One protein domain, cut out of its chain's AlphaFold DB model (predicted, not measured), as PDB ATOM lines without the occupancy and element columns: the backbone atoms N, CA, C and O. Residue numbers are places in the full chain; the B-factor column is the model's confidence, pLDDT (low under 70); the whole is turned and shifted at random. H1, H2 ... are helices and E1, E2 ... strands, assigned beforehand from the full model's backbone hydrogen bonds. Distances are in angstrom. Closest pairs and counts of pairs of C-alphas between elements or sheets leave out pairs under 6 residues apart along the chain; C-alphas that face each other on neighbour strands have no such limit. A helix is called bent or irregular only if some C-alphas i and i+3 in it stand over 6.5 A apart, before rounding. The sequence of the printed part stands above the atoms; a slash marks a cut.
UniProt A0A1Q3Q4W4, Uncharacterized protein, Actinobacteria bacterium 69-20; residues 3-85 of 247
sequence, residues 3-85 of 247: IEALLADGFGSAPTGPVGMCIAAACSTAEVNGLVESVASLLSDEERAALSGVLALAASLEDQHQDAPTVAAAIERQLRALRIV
ATOM      1  N   ILE A   3     143.712 178.266  77.129       78.12
ATOM      2  CA  ILE A   3     143.435 179.121  75.962       78.12
ATOM      3  C   ILE A   3     142.456 178.432  75.002       78.12
ATOM      4  O   ILE A   3     141.462 179.029  74.633       78.12
ATOM      5  N   GLU A   4     142.662 177.153  74.679       78.50
ATOM      6  CA  GLU A   4     141.735 176.386  73.824       78.50
ATOM      7  C   GLU A   4     140.311 176.314  74.390       78.50
ATOM      8  O   GLU A   4     139.355 176.384  73.627       78.50
ATOM      9  N   ALA A   5     140.163 176.202  75.715       76.44
ATOM     10  CA  ALA A   5     138.851 176.195  76.354       76.44
ATOM     11  C   ALA A   5     138.185 177.575  76.264       76.44
ATOM     12  O   ALA A   5     137.004 177.653  75.954       76.44
ATOM     13  N   LEU A   6     138.951 178.655  76.456       79.88
ATOM     14  CA  LEU A   6     138.462 180.027  76.285       79.88
ATOM     15  C   LEU A   6     138.046 180.296  74.835       79.88
ATOM     16  O   LEU A   6     136.970 180.835  74.602       79.88
ATOM     17  N   LEU A   7     138.847 179.867  73.856       77.50
ATOM     18  CA  LEU A   7     138.507 180.003  72.437       77.50
ATOM     19  C   LEU A   7     137.237 179.209  72.081       77.50
ATOM     20  O   LEU A   7     136.375 179.711  71.367       77.50
ATOM     21  N   ALA A   8     137.081 177.994  72.620       72.38
ATOM     22  CA  ALA A   8     135.863 177.200  72.450       72.38
ATOM     23  C   ALA A   8     134.624 177.845  73.105       72.38
ATOM     24  O   ALA A   8     133.500 177.610  72.663       72.38
ATOM     25  N   ASP A   9     134.831 178.663  74.137       72.94
ATOM     26  CA  ASP A   9     133.795 179.358  74.908       72.94
ATOM     27  C   ASP A   9     133.602 180.822  74.461       72.94
ATOM     28  O   ASP A   9     133.011 181.634  75.174       72.94
ATOM     29  N   GLY A  10     134.113 181.156  73.269       76.25
ATOM     30  CA  GLY A  10     133.822 182.397  72.557       76.25
ATOM     31  C   GLY A  10     134.782 183.558  72.760       76.25
ATOM     32  O   GLY A  10     134.501 184.674  72.325       76.25
ATOM     33  N   PHE A  11     135.926 183.314  73.393       86.88
ATOM     34  CA  PHE A  11     136.987 184.310  73.445       86.88
ATOM     35  C   PHE A  11     137.717 184.380  72.100       86.88
ATOM     36  O   PHE A  11     138.019 183.363  71.478       86.88
ATOM     37  N   GLY A  12     138.043 185.593  71.672       87.00
ATOM     38  CA  GLY A  12     138.978 185.865  70.591       87.00
ATOM     39  C   GLY A  12     140.429 185.799  71.065       87.00
ATOM     40  O   GLY A  12     140.717 186.001  72.244       87.00
ATOM     41  N   SER A  13     141.361 185.554  70.145       89.81
ATOM     42  CA  SER A  13     142.801 185.612  70.427       89.81
ATOM     43  C   SER A  13     143.367 186.971  70.015       89.81
ATOM     44  O   SER A  13     143.471 187.238  68.820       89.81
ATOM     45  N   ALA A  14     143.778 187.798  70.978       88.44
ATOM     46  CA  ALA A  14     144.505 189.046  70.734       88.44
ATOM     47  C   ALA A  14     145.984 188.920  71.171       88.44
ATOM     48  O   ALA A  14     146.313 188.028  71.961       88.44
ATOM     49  N   PRO A  15     146.897 189.798  70.704       85.12
ATOM     50  CA  PRO A  15     148.308 189.779  71.114       85.12
ATOM     51  C   PRO A  15     148.515 189.928  72.629       85.12
ATOM     52  O   PRO A  15     149.475 189.402  73.187       85.12
ATOM     53  N   THR A  16     147.595 190.627  73.296       85.56
ATOM     54  CA  THR A  16     147.584 190.866  74.746       85.56
ATOM     55  C   THR A  16     146.974 189.713  75.551       85.56
ATOM     56  O   THR A  16     147.099 189.692  76.775       85.56
ATOM     57  N   GLY A  17     146.351 188.736  74.883       87.81
ATOM     58  CA  GLY A  17     145.707 187.575  75.493       87.81
ATOM     59  C   GLY A  17     144.300 187.302  74.946       87.81
ATOM     60  O   GLY A  17     143.863 187.938  73.986       87.81
ATOM     61  N   PRO A  18     143.576 186.329  75.526       89.56
ATOM     62  CA  PRO A  18     142.192 186.054  75.162       89.56
ATOM     63  C   PRO A  18     141.263 187.213  75.539       89.56
ATOM     64  O   PRO A  18     141.310 187.703  76.667       89.56
ATOM     65  N   VAL A  19     140.379 187.600  74.624       91.19
ATOM     66  CA  VAL A  19     139.421 188.701  74.800       91.19
ATOM     67  C   VAL A  19     138.011 188.156  74.637       91.19
ATOM     68  O   VAL A  19     137.737 187.436  73.685       91.19
ATOM     69  N   GLY A  20     137.114 188.477  75.563       89.75
ATOM     70  CA  GLY A  20     135.702 188.099  75.498       89.75
ATOM     71  C   GLY A  20     134.812 189.334  75.519       89.75
ATOM     72  O   GLY A  20     135.221 190.389  76.000       89.75
ATOM     73  N   MET A  21     133.584 189.193  75.025       89.88
ATOM     74  CA  MET A  21     132.577 190.251  75.055       89.88
ATOM     75  C   MET A  21     131.313 189.744  75.745       89.88
ATOM     76  O   MET A  21     130.756 188.721  75.361       89.88
ATOM     77  N   CYS A  22     130.849 190.476  76.756       89.00
ATOM     78  CA  CYS A  22     129.615 190.182  77.482       89.00
ATOM     79  C   CYS A  22     128.666 191.370  77.342       89.00
ATOM     80  O   CYS A  22     129.078 192.512  77.545       89.00
ATOM     81  N   ILE A  23     127.396 191.110  77.037       91.62
ATOM     82  CA  ILE A  23     126.373 192.153  76.906       91.62
ATOM     83  C   ILE A  23     125.220 191.794  77.835       91.62
ATOM     84  O   ILE A  23     124.390 190.950  77.519       91.62
ATOM     85  N   ALA A  24     125.152 192.446  78.994       90.44
ATOM     86  CA  ALA A  24     124.092 192.226  79.973       90.44
ATOM     87  C   ALA A  24     122.798 192.956  79.569       90.44
ATOM     88  O   ALA A  24     122.418 193.956  80.175       90.44
ATOM     89  N   ALA A  25     122.121 192.459  78.533       91.75
ATOM     90  CA  ALA A  25     120.893 193.048  78.007       91.75
ATOM     91  C   ALA A  25     119.843 191.984  77.661       91.75
ATOM     92  O   ALA A  25     120.157 190.823  77.408       91.75
ATOM     93  N   ALA A  26     118.578 192.398  77.637       93.62
ATOM     94  CA  ALA A  26     117.505 191.664  76.981       93.62
ATOM     95  C   ALA A  26     117.019 192.512  75.802       93.62
ATOM     96  O   ALA A  26     116.654 193.668  76.011       93.62
ATOM     97  N   CYS A  27     117.055 191.966  74.592       94.44
ATOM     98  CA  CYS A  27     116.804 192.707  73.357       94.44
ATOM     99  C   CYS A  27     116.085 191.837  72.321       94.44
ATOM    100  O   CYS A  27     116.047 190.611  72.447       94.44
ATOM    101  N   SER A  28     115.482 192.484  71.333       93.50
ATOM    102  CA  SER A  28     114.937 191.844  70.133       93.50
ATOM    103  C   SER A  28     116.042 191.439  69.158       93.50
ATOM    104  O   SER A  28     117.138 192.000  69.190       93.50
ATOM    105  N   THR A  29     115.746 190.510  68.251       93.25
ATOM    106  CA  THR A  29     116.605 190.135  67.113       93.25
ATOM    107  C   THR A  29     117.086 191.368  66.340       93.25
ATOM    108  O   THR A  29     118.273 191.481  66.046       93.25
ATOM    109  N   ALA A  30     116.194 192.336  66.097       91.31
ATOM    110  CA  ALA A  30     116.486 193.575  65.374       91.31
ATOM    111  C   ALA A  30     117.465 194.520  66.103       91.31
ATOM    112  O   ALA A  30     118.155 195.314  65.464       91.31
ATOM    113  N   GLU A  31     117.540 194.450  67.433       93.56
ATOM    114  CA  GLU A  31     118.419 195.299  68.247       93.56
ATOM    115  C   GLU A  31     119.823 194.703  68.429       93.56
ATOM    116  O   GLU A  31     120.753 195.441  68.767       93.56
ATOM    117  N   VAL A  32     120.001 193.394  68.197       94.25
ATOM    118  CA  VAL A  32     121.263 192.681  68.465       94.25
ATOM    119  C   VAL A  32     122.440 193.330  67.746       94.25
ATOM    120  O   VAL A  32     123.435 193.649  68.395       94.25
ATOM    121  N   ASN A  33     122.335 193.562  66.432       92.44
ATOM    122  CA  ASN A  33     123.452 194.107  65.662       92.44
ATOM    123  C   ASN A  33     123.853 195.505  66.161       92.44
ATOM    124  O   ASN A  33     125.027 195.755  66.411       92.44
ATOM    125  N   GLY A  34     122.877 196.384  66.412       93.12
ATOM    126  CA  GLY A  34     123.144 197.734  66.918       93.12
ATOM    127  C   GLY A  34     123.779 197.743  68.314       93.12
ATOM    128  O   GLY A  34     124.687 198.533  68.575       93.12
ATOM    129  N   LEU A  35     123.355 196.842  69.208       94.62
ATOM    130  CA  LEU A  35     123.977 196.671  70.527       94.62
ATOM    131  C   LEU A  35     125.420 196.174  70.411       94.62
ATOM    132  O   LEU A  35     126.314 196.707  71.070       94.62
ATOM    133  N   VAL A  36     125.651 195.175  69.561       94.44
ATOM    134  CA  VAL A  36     126.977 194.600  69.331       94.44
ATOM    135  C   VAL A  36     127.920 195.625  68.708       94.44
ATOM    136  O   VAL A  36     129.030 195.782  69.203       94.44
ATOM    137  N   GLU A  37     127.482 196.379  67.700       93.00
ATOM    138  CA  GLU A  37     128.263 197.465  67.093       93.00
ATOM    139  C   GLU A  37     128.590 198.569  68.105       93.00
ATOM    140  O   GLU A  37     129.726 199.046  68.159       93.00
ATOM    141  N   SER A  38     127.626 198.930  68.957       94.25
ATOM    142  CA  SER A  38     127.830 199.934  70.006       94.25
ATOM    143  C   SER A  38     128.944 199.519  70.968       94.25
ATOM    144  O   SER A  38     129.840 200.316  71.243       94.25
ATOM    145  N   VAL A  39     128.944 198.268  71.442       93.31
ATOM    146  CA  VAL A  39     130.011 197.749  72.316       93.31
ATOM    147  C   VAL A  39     131.319 197.580  71.543       93.31
ATOM    148  O   VAL A  39     132.374 197.983  72.028       93.31
ATOM    149  N   ALA A  40     131.261 197.053  70.318       92.56
ATOM    150  CA  ALA A  40     132.431 196.842  69.476       92.56
ATOM    151  C   ALA A  40     133.158 198.151  69.142       92.56
ATOM    152  O   ALA A  40     134.374 198.131  68.966       92.56
ATOM    153  N   SER A  41     132.455 199.288  69.093       93.69
ATOM    154  CA  SER A  41     133.055 200.613  68.882       93.69
ATOM    155  C   SER A  41     134.004 201.049  70.008       93.69
ATOM    156  O   SER A  41     134.915 201.837  69.764       93.69
ATOM    157  N   LEU A  42     133.840 200.494  71.215       93.69
ATOM    158  CA  LEU A  42     134.675 200.781  72.387       93.69
ATOM    159  C   LEU A  42     135.980 199.978  72.412       93.69
ATOM    160  O   LEU A  42     136.872 200.280  73.201       93.69
ATOM    161  N   LEU A  43     136.078 198.946  71.574       91.81
ATOM    162  CA  LEU A  43     137.241 198.071  71.487       91.81
ATOM    163  C   LEU A  43     138.363 198.710  70.653       91.81
ATOM    164  O   LEU A  43     138.134 199.599  69.828       91.81
ATOM    165  N   SER A  44     139.586 198.224  70.828       93.62
ATOM    166  CA  SER A  44     140.686 198.450  69.886       93.62
ATOM    167  C   SER A  44     140.487 197.662  68.583       93.62
ATOM    168  O   SER A  44     139.659 196.752  68.495       93.62
ATOM    169  N   ASP A  45     141.269 197.985  67.550       93.56
ATOM    170  CA  ASP A  45     141.228 197.252  66.277       93.56
ATOM    171  C   ASP A  45     141.675 195.791  66.435       93.56
ATOM    172  O   ASP A  45     141.107 194.898  65.805       93.56
ATOM    173  N   GLU A  46     142.638 195.530  67.323       93.38
ATOM    174  CA  GLU A  46     143.126 194.180  67.630       93.38
ATOM    175  C   GLU A  46     142.049 193.330  68.318       93.38
ATOM    176  O   GLU A  46     141.828 192.178  67.944       93.38
ATOM    177  N   GLU A  47     141.328 193.904  69.284       93.38
ATOM    178  CA  GLU A  47     140.216 193.239  69.972       93.38
ATOM    179  C   GLU A  47     139.027 192.996  69.033       93.38
ATOM    180  O   GLU A  47     138.443 191.911  69.049       93.38
ATOM    181  N   ARG A  48     138.695 193.962  68.161       92.94
ATOM    182  CA  ARG A  48     137.672 193.772  67.117       92.94
ATOM    183  C   ARG A  48     138.042 192.641  66.165       92.94
ATOM    184  O   ARG A  48     137.188 191.815  65.846       92.94
ATOM    185  N   ALA A  49     139.300 192.581  65.727       92.81
ATOM    186  CA  ALA A  49     139.779 191.502  64.871       92.81
ATOM    187  C   ALA A  49     139.673 190.141  65.580       92.81
ATOM    188  O   ALA A  49     139.172 189.177  64.991       92.81
ATOM    189  N   ALA A  50     140.061 190.080  66.860       92.38
ATOM    190  CA  ALA A  50     139.965 188.878  67.684       92.38
ATOM    191  C   ALA A  50     138.514 188.388  67.856       92.38
ATOM    192  O   ALA A  50     138.276 187.182  67.863       92.38
ATOM    193  N   LEU A  51     137.543 189.301  67.950       92.50
ATOM    194  CA  LEU A  51     136.116 189.000  68.134       92.50
ATOM    195  C   LEU A  51     135.306 188.929  66.828       92.50
ATOM    196  O   LEU A  51     134.086 188.772  66.871       92.50
ATOM    197  N   SER A  52     135.958 189.000  65.666       90.88
ATOM    198  CA  SER A  52     135.303 189.039  64.347       90.88
ATOM    199  C   SER A  52     134.282 187.918  64.114       90.88
ATOM    200  O   SER A  52     133.240 188.167  63.514       90.88
ATOM    201  N   GLY A  53     134.526 186.709  64.634       89.12
ATOM    202  CA  GLY A  53     133.573 185.595  64.549       89.12
ATOM    203  C   GLY A  53     132.263 185.855  65.300       89.12
ATOM    204  O   GLY A  53     131.189 185.560  64.784       89.12
ATOM    205  N   VAL A  54     132.339 186.462  66.488       89.19
ATOM    206  CA  VAL A  54     131.159 186.832  67.286       89.19
ATOM    207  C   VAL A  54     130.397 187.981  66.623       89.19
ATOM    208  O   VAL A  54     129.170 187.946  66.562       89.19
ATOM    209  N   LEU A  55     131.116 188.965  66.073       91.00
ATOM    210  CA  LEU A  55     130.521 190.084  65.335       91.00
ATOM    211  C   LEU A  55     129.797 189.601  64.069       91.00
ATOM    212  O   LEU A  55     128.654 189.981  63.828       91.00
ATOM    213  N   ALA A  56     130.424 188.709  63.296       90.50
ATOM    214  CA  ALA A  56     129.816 188.115  62.108       90.50
ATOM    215  C   ALA A  56     128.588 187.261  62.455       90.50
ATOM    216  O   ALA A  56     127.580 187.317  61.754       90.50
ATOM    217  N   LEU A  57     128.647 186.501  63.556       89.44
ATOM    218  CA  LEU A  57     127.507 185.728  64.040       89.44
ATOM    219  C   LEU A  57     126.334 186.644  64.420       89.44
ATOM    220  O   LEU A  57     125.207 186.379  64.011       89.44
ATOM    221  N   ALA A  58     126.589 187.733  65.149       89.88
ATOM    222  CA  ALA A  58     125.561 188.709  65.507       89.88
ATOM    223  C   ALA A  58     124.920 189.366  64.273       89.88
ATOM    224  O   ALA A  58     123.698 189.481  64.214       89.88
ATOM    225  N   ALA A  59     125.728 189.722  63.270       88.94
ATOM    226  CA  ALA A  59     125.251 190.289  62.010       88.94
ATOM    227  C   ALA A  59     124.434 189.295  61.162       88.94
ATOM    228  O   ALA A  59     123.654 189.715  60.314       88.94
ATOM    229  N   SER A  60     124.599 187.984  61.384       87.88
ATOM    230  CA  SER A  60     123.852 186.936  60.669       87.88
ATOM    231  C   SER A  60     122.453 186.659  61.231       87.88
ATOM    232  O   SER A  60     121.710 185.861  60.658       87.88
ATOM    233  N   LEU A  61     122.090 187.260  62.371       87.06
ATOM    234  CA  LEU A  61     120.790 187.031  62.991       87.06
ATOM    235  C   LEU A  61     119.694 187.815  62.262       87.06
ATOM    236  O   LEU A  61     119.625 189.037  62.348       87.06
ATOM    237  N   GLU A  62     118.784 187.086  61.624       78.56
ATOM    238  CA  GLU A  62     117.598 187.640  60.974       78.56
ATOM    239  C   GLU A  62     116.323 187.063  61.607       78.56
ATOM    240  O   GLU A  62     116.189 185.847  61.764       78.56
ATOM    241  N   ASP A  63     115.360 187.930  61.938       68.31
ATOM    242  CA  ASP A  63     114.110 187.585  62.645       68.31
ATOM    243  C   ASP A  63     113.248 186.528  61.922       68.31
ATOM    244  O   ASP A  63     112.501 185.773  62.539       68.31
ATOM    245  N   GLN A  64     113.374 186.437  60.596       67.56
ATOM    246  CA  GLN A  64     112.531 185.583  59.751       67.56
ATOM    247  C   GLN A  64     113.222 184.292  59.292       67.56
ATOM    248  O   GLN A  64     112.664 183.548  58.483       67.56
ATOM    249  N   HIS A  65     114.427 184.004  59.791       73.62
ATOM    250  CA  HIS A  65     115.174 182.825  59.368       73.62
ATOM    251  C   HIS A  65     114.734 181.565  60.128       73.62
ATOM    252  O   HIS A  65     114.541 181.582  61.343       73.62
ATOM    253  N   GLN A  66     114.631 180.425  59.433       75.62
ATOM    254  CA  GLN A  66     114.246 179.151  60.062       75.62
ATOM    255  C   GLN A  66     115.254 178.699  61.138       75.62
ATOM    256  O   GLN A  66     114.863 178.071  62.122       75.62
ATOM    257  N   ASP A  67     116.527 179.075  60.987       83.62
ATOM    258  CA  ASP A  67     117.592 178.764  61.951       83.62
ATOM    259  C   ASP A  67     117.750 179.810  63.070       83.62
ATOM    260  O   ASP A  67     118.658 179.680  63.898       83.62
ATOM    261  N   ALA A  68     116.877 180.826  63.140       84.62
ATOM    262  CA  ALA A  68     116.962 181.901  64.131       84.62
ATOM    263  C   ALA A  68     117.107 181.407  65.589       84.62
ATOM    264  O   ALA A  68     117.951 181.961  66.295       84.62
ATOM    265  N   PRO A  69     116.425 180.336  66.059       91.50
ATOM    266  CA  PRO A  69     116.639 179.815  67.414       91.50
ATOM    267  C   PRO A  69     118.066 179.301  67.657       91.50
ATOM    268  O   PRO A  69     118.635 179.519  68.727       91.50
ATOM    269  N   THR A  70     118.658 178.625  66.670       92.44
ATOM    270  CA  THR A  70     120.018 178.072  66.758       92.44
ATOM    271  C   THR A  70     121.058 179.182  66.744       92.44
ATOM    272  O   THR A  70     121.976 179.171  67.565       92.44
ATOM    273  N   VAL A  71     120.890 180.164  65.855       92.44
ATOM    274  CA  VAL A  71     121.766 181.339  65.782       92.44
ATOM    275  C   VAL A  71     121.650 182.165  67.065       92.44
ATOM    276  O   VAL A  71     122.667 182.502  67.661       92.44
ATOM    277  N   ALA A  72     120.435 182.404  67.565       94.25
ATOM    278  CA  ALA A  72     120.218 183.120  68.818       94.25
ATOM    279  C   ALA A  72     120.856 182.409  70.018       94.25
ATOM    280  O   ALA A  72     121.521 183.057  70.821       94.25
ATOM    281  N   ALA A  73     120.722 181.084  70.127       94.25
ATOM    282  CA  ALA A  73     121.383 180.318  71.184       94.25
ATOM    283  C   ALA A  73     122.914 180.432  71.106       94.25
ATOM    284  O   ALA A  73     123.577 180.602  72.128       94.25
ATOM    285  N   ALA A  74     123.479 180.388  69.894       92.81
ATOM    286  CA  ALA A  74     124.908 180.584  69.691       92.81
ATOM    287  C   ALA A  74     125.347 182.000  70.099       92.81
ATOM    288  O   ALA A  74     126.335 182.139  70.816       92.81
ATOM    289  N   ILE A  75     124.592 183.036  69.721       93.75
ATOM    290  CA  ILE A  75     124.872 184.422  70.118       93.75
ATOM    291  C   ILE A  75     124.798 184.578  71.639       93.75
ATOM    292  O   ILE A  75     125.726 185.127  72.219       93.75
ATOM    293  N   GLU A  76     123.759 184.066  72.307       94.19
ATOM    294  CA  GLU A  76     123.644 184.142  73.775       94.19
ATOM    295  C   GLU A  76     124.782 183.426  74.507       94.19
ATOM    296  O   GLU A  76     125.183 183.850  75.594       94.19
ATOM    297  N   ARG A  77     125.310 182.342  73.927       91.69
ATOM    298  CA  ARG A  77     126.462 181.625  74.479       91.69
ATOM    299  C   ARG A  77     127.740 182.460  74.385       91.69
ATOM    300  O   ARG A  77     128.504 182.504  75.345       91.69
ATOM    301  N   GLN A  78     127.962 183.101  73.238       90.56
ATOM    302  CA  GLN A  78     129.157 183.905  72.961       90.56
ATOM    303  C   GLN A  78     129.118 185.251  73.702       90.56
ATOM    304  O   GLN A  78     130.102 185.664  74.307       90.56
ATOM    305  N   LEU A  79     127.956 185.908  73.701       91.50
ATOM    306  CA  LEU A  79     127.690 187.184  74.357       91.50
ATOM    307  C   LEU A  79     127.004 186.941  75.694       91.50
ATOM    308  O   LEU A  79     125.814 187.212  75.860       91.50
ATOM    309  N   ARG A  80     127.753 186.399  76.658       86.62
ATOM    310  CA  ARG A  80     127.175 186.000  77.948       86.62
ATOM    311  C   ARG A  80     126.377 187.136  78.592       86.62
ATOM    312  O   ARG A  80     126.753 188.306  78.519       86.62
ATOM    313  N   ALA A  81     125.286 186.736  79.246       88.50
ATOM    314  CA  ALA A  81     124.225 187.577  79.805       88.50
ATOM    315  C   ALA A  81     123.288 188.262  78.788       88.50
ATOM    316  O   ALA A  81     122.280 188.840  79.205       88.50
ATOM    317  N   LEU A  82     123.528 188.151  77.477       94.12
ATOM    318  CA  LEU A  82     122.568 188.610  76.476       94.12
ATOM    319  C   LEU A  82     121.372 187.657  76.436       94.12
ATOM    320  O   LEU A  82     121.540 186.439  76.509       94.12
ATOM    321  N   ARG A  83     120.160 188.205  76.300       95.44
ATOM    322  CA  ARG A  83     118.934 187.434  76.053       95.44
ATOM    323  C   ARG A  83     118.163 187.997  74.868       95.44
ATOM    324  O   ARG A  83     117.722 189.143  74.915       95.44
ATOM    325  N   ILE A  84     117.969 187.178  73.840       95.44
ATOM    326  CA  ILE A  84     117.211 187.528  72.635       95.44
ATOM    327  C   ILE A  84     115.765 187.072  72.825       95.44
ATOM    328  O   ILE A  84     115.480 185.878  72.951       95.44
ATOM    329  N   VAL A  85     114.837 188.015  72.916       94.69
ATOM    330  CA  VAL A  85     113.510 187.758  73.498       94.69
ATOM    331  C   VAL A  85     112.458 187.262  72.505       94.69
ATOM    332  O   VAL A  85     111.425 186.754  72.935       94.69
TER     333      VAL A  85
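AT A GLANCE: This is residues 3 to 85 of the 247 residues of an uncharacterized protein of Actinobacteria bacterium 69-20 (UniProt A0A1Q3Q4W4). Helix H4 packs between H2 and H5, which both run opposite ways to it, and a tiny two-strand hairpin, E1 and E2, sits toward one end of the long axis, between H1 and H3. The printed part has 83 residues, in the order H1, E1, E2, H2, H3, H4, H5, with an antiparallel sheet E1 - E2. It is mostly helix and compact, with a radius of gyration of the C-alphas of 12.4 A and spans of 38 by 25 by 19 A.

HOW THE PARTS SIT: E1, residues 12 to 14, and E2, residues 17 to 19, form an antiparallel hairpin at 140 degrees, with N 12 and O 19 at 2.7 A. H3, residues 45 to 50, comes closest to E1 at the C-alphas of Ala 50 and Gly 12, 4.3 A. H1, residues 3 to 8, comes closest to E2 at the C-alphas of Ile 3 and Pro 18, 7.1 A, and touches no helix. H4, residues 52 to 59, and H3 meet only through their link. H2, residues 29 to 40, touches H4 with residues 32 to 37 alone, closest at the C-alphas of Asn 33 and Ala 59, 5.6 A, opposite ways at a shallow tilt of 32 degrees, only just short of steep. H5, residues 68 to 78, forms a helical hairpin with H4, closest at the C-alphas of Ile 75 and Ala 58, 6.3 A. Every O i to N i+4 pair is within hydrogen-bond range in H1, H3, H4 and H5, and 6 of 8 are in H2.

IN THESE COORDINATES: H1 begins at C-alpha 3 (143.435, 179.121, 75.962). H2 is 17.4 A long and only just irregular, with C-alphas 30 and 33 at 7.0 A. H5, 15.2 A long, ends at C-alpha 78 (129.157, 183.905, 72.961).

THE WHOLE: The farthest C-alphas, Thr 16 and Gln 64, are 38.5 A apart. The printed part has no cut and no long link. Residues 26 to 27 pair in parallel with 83 to 84. Residues 63 to 64 have pLDDT under 70.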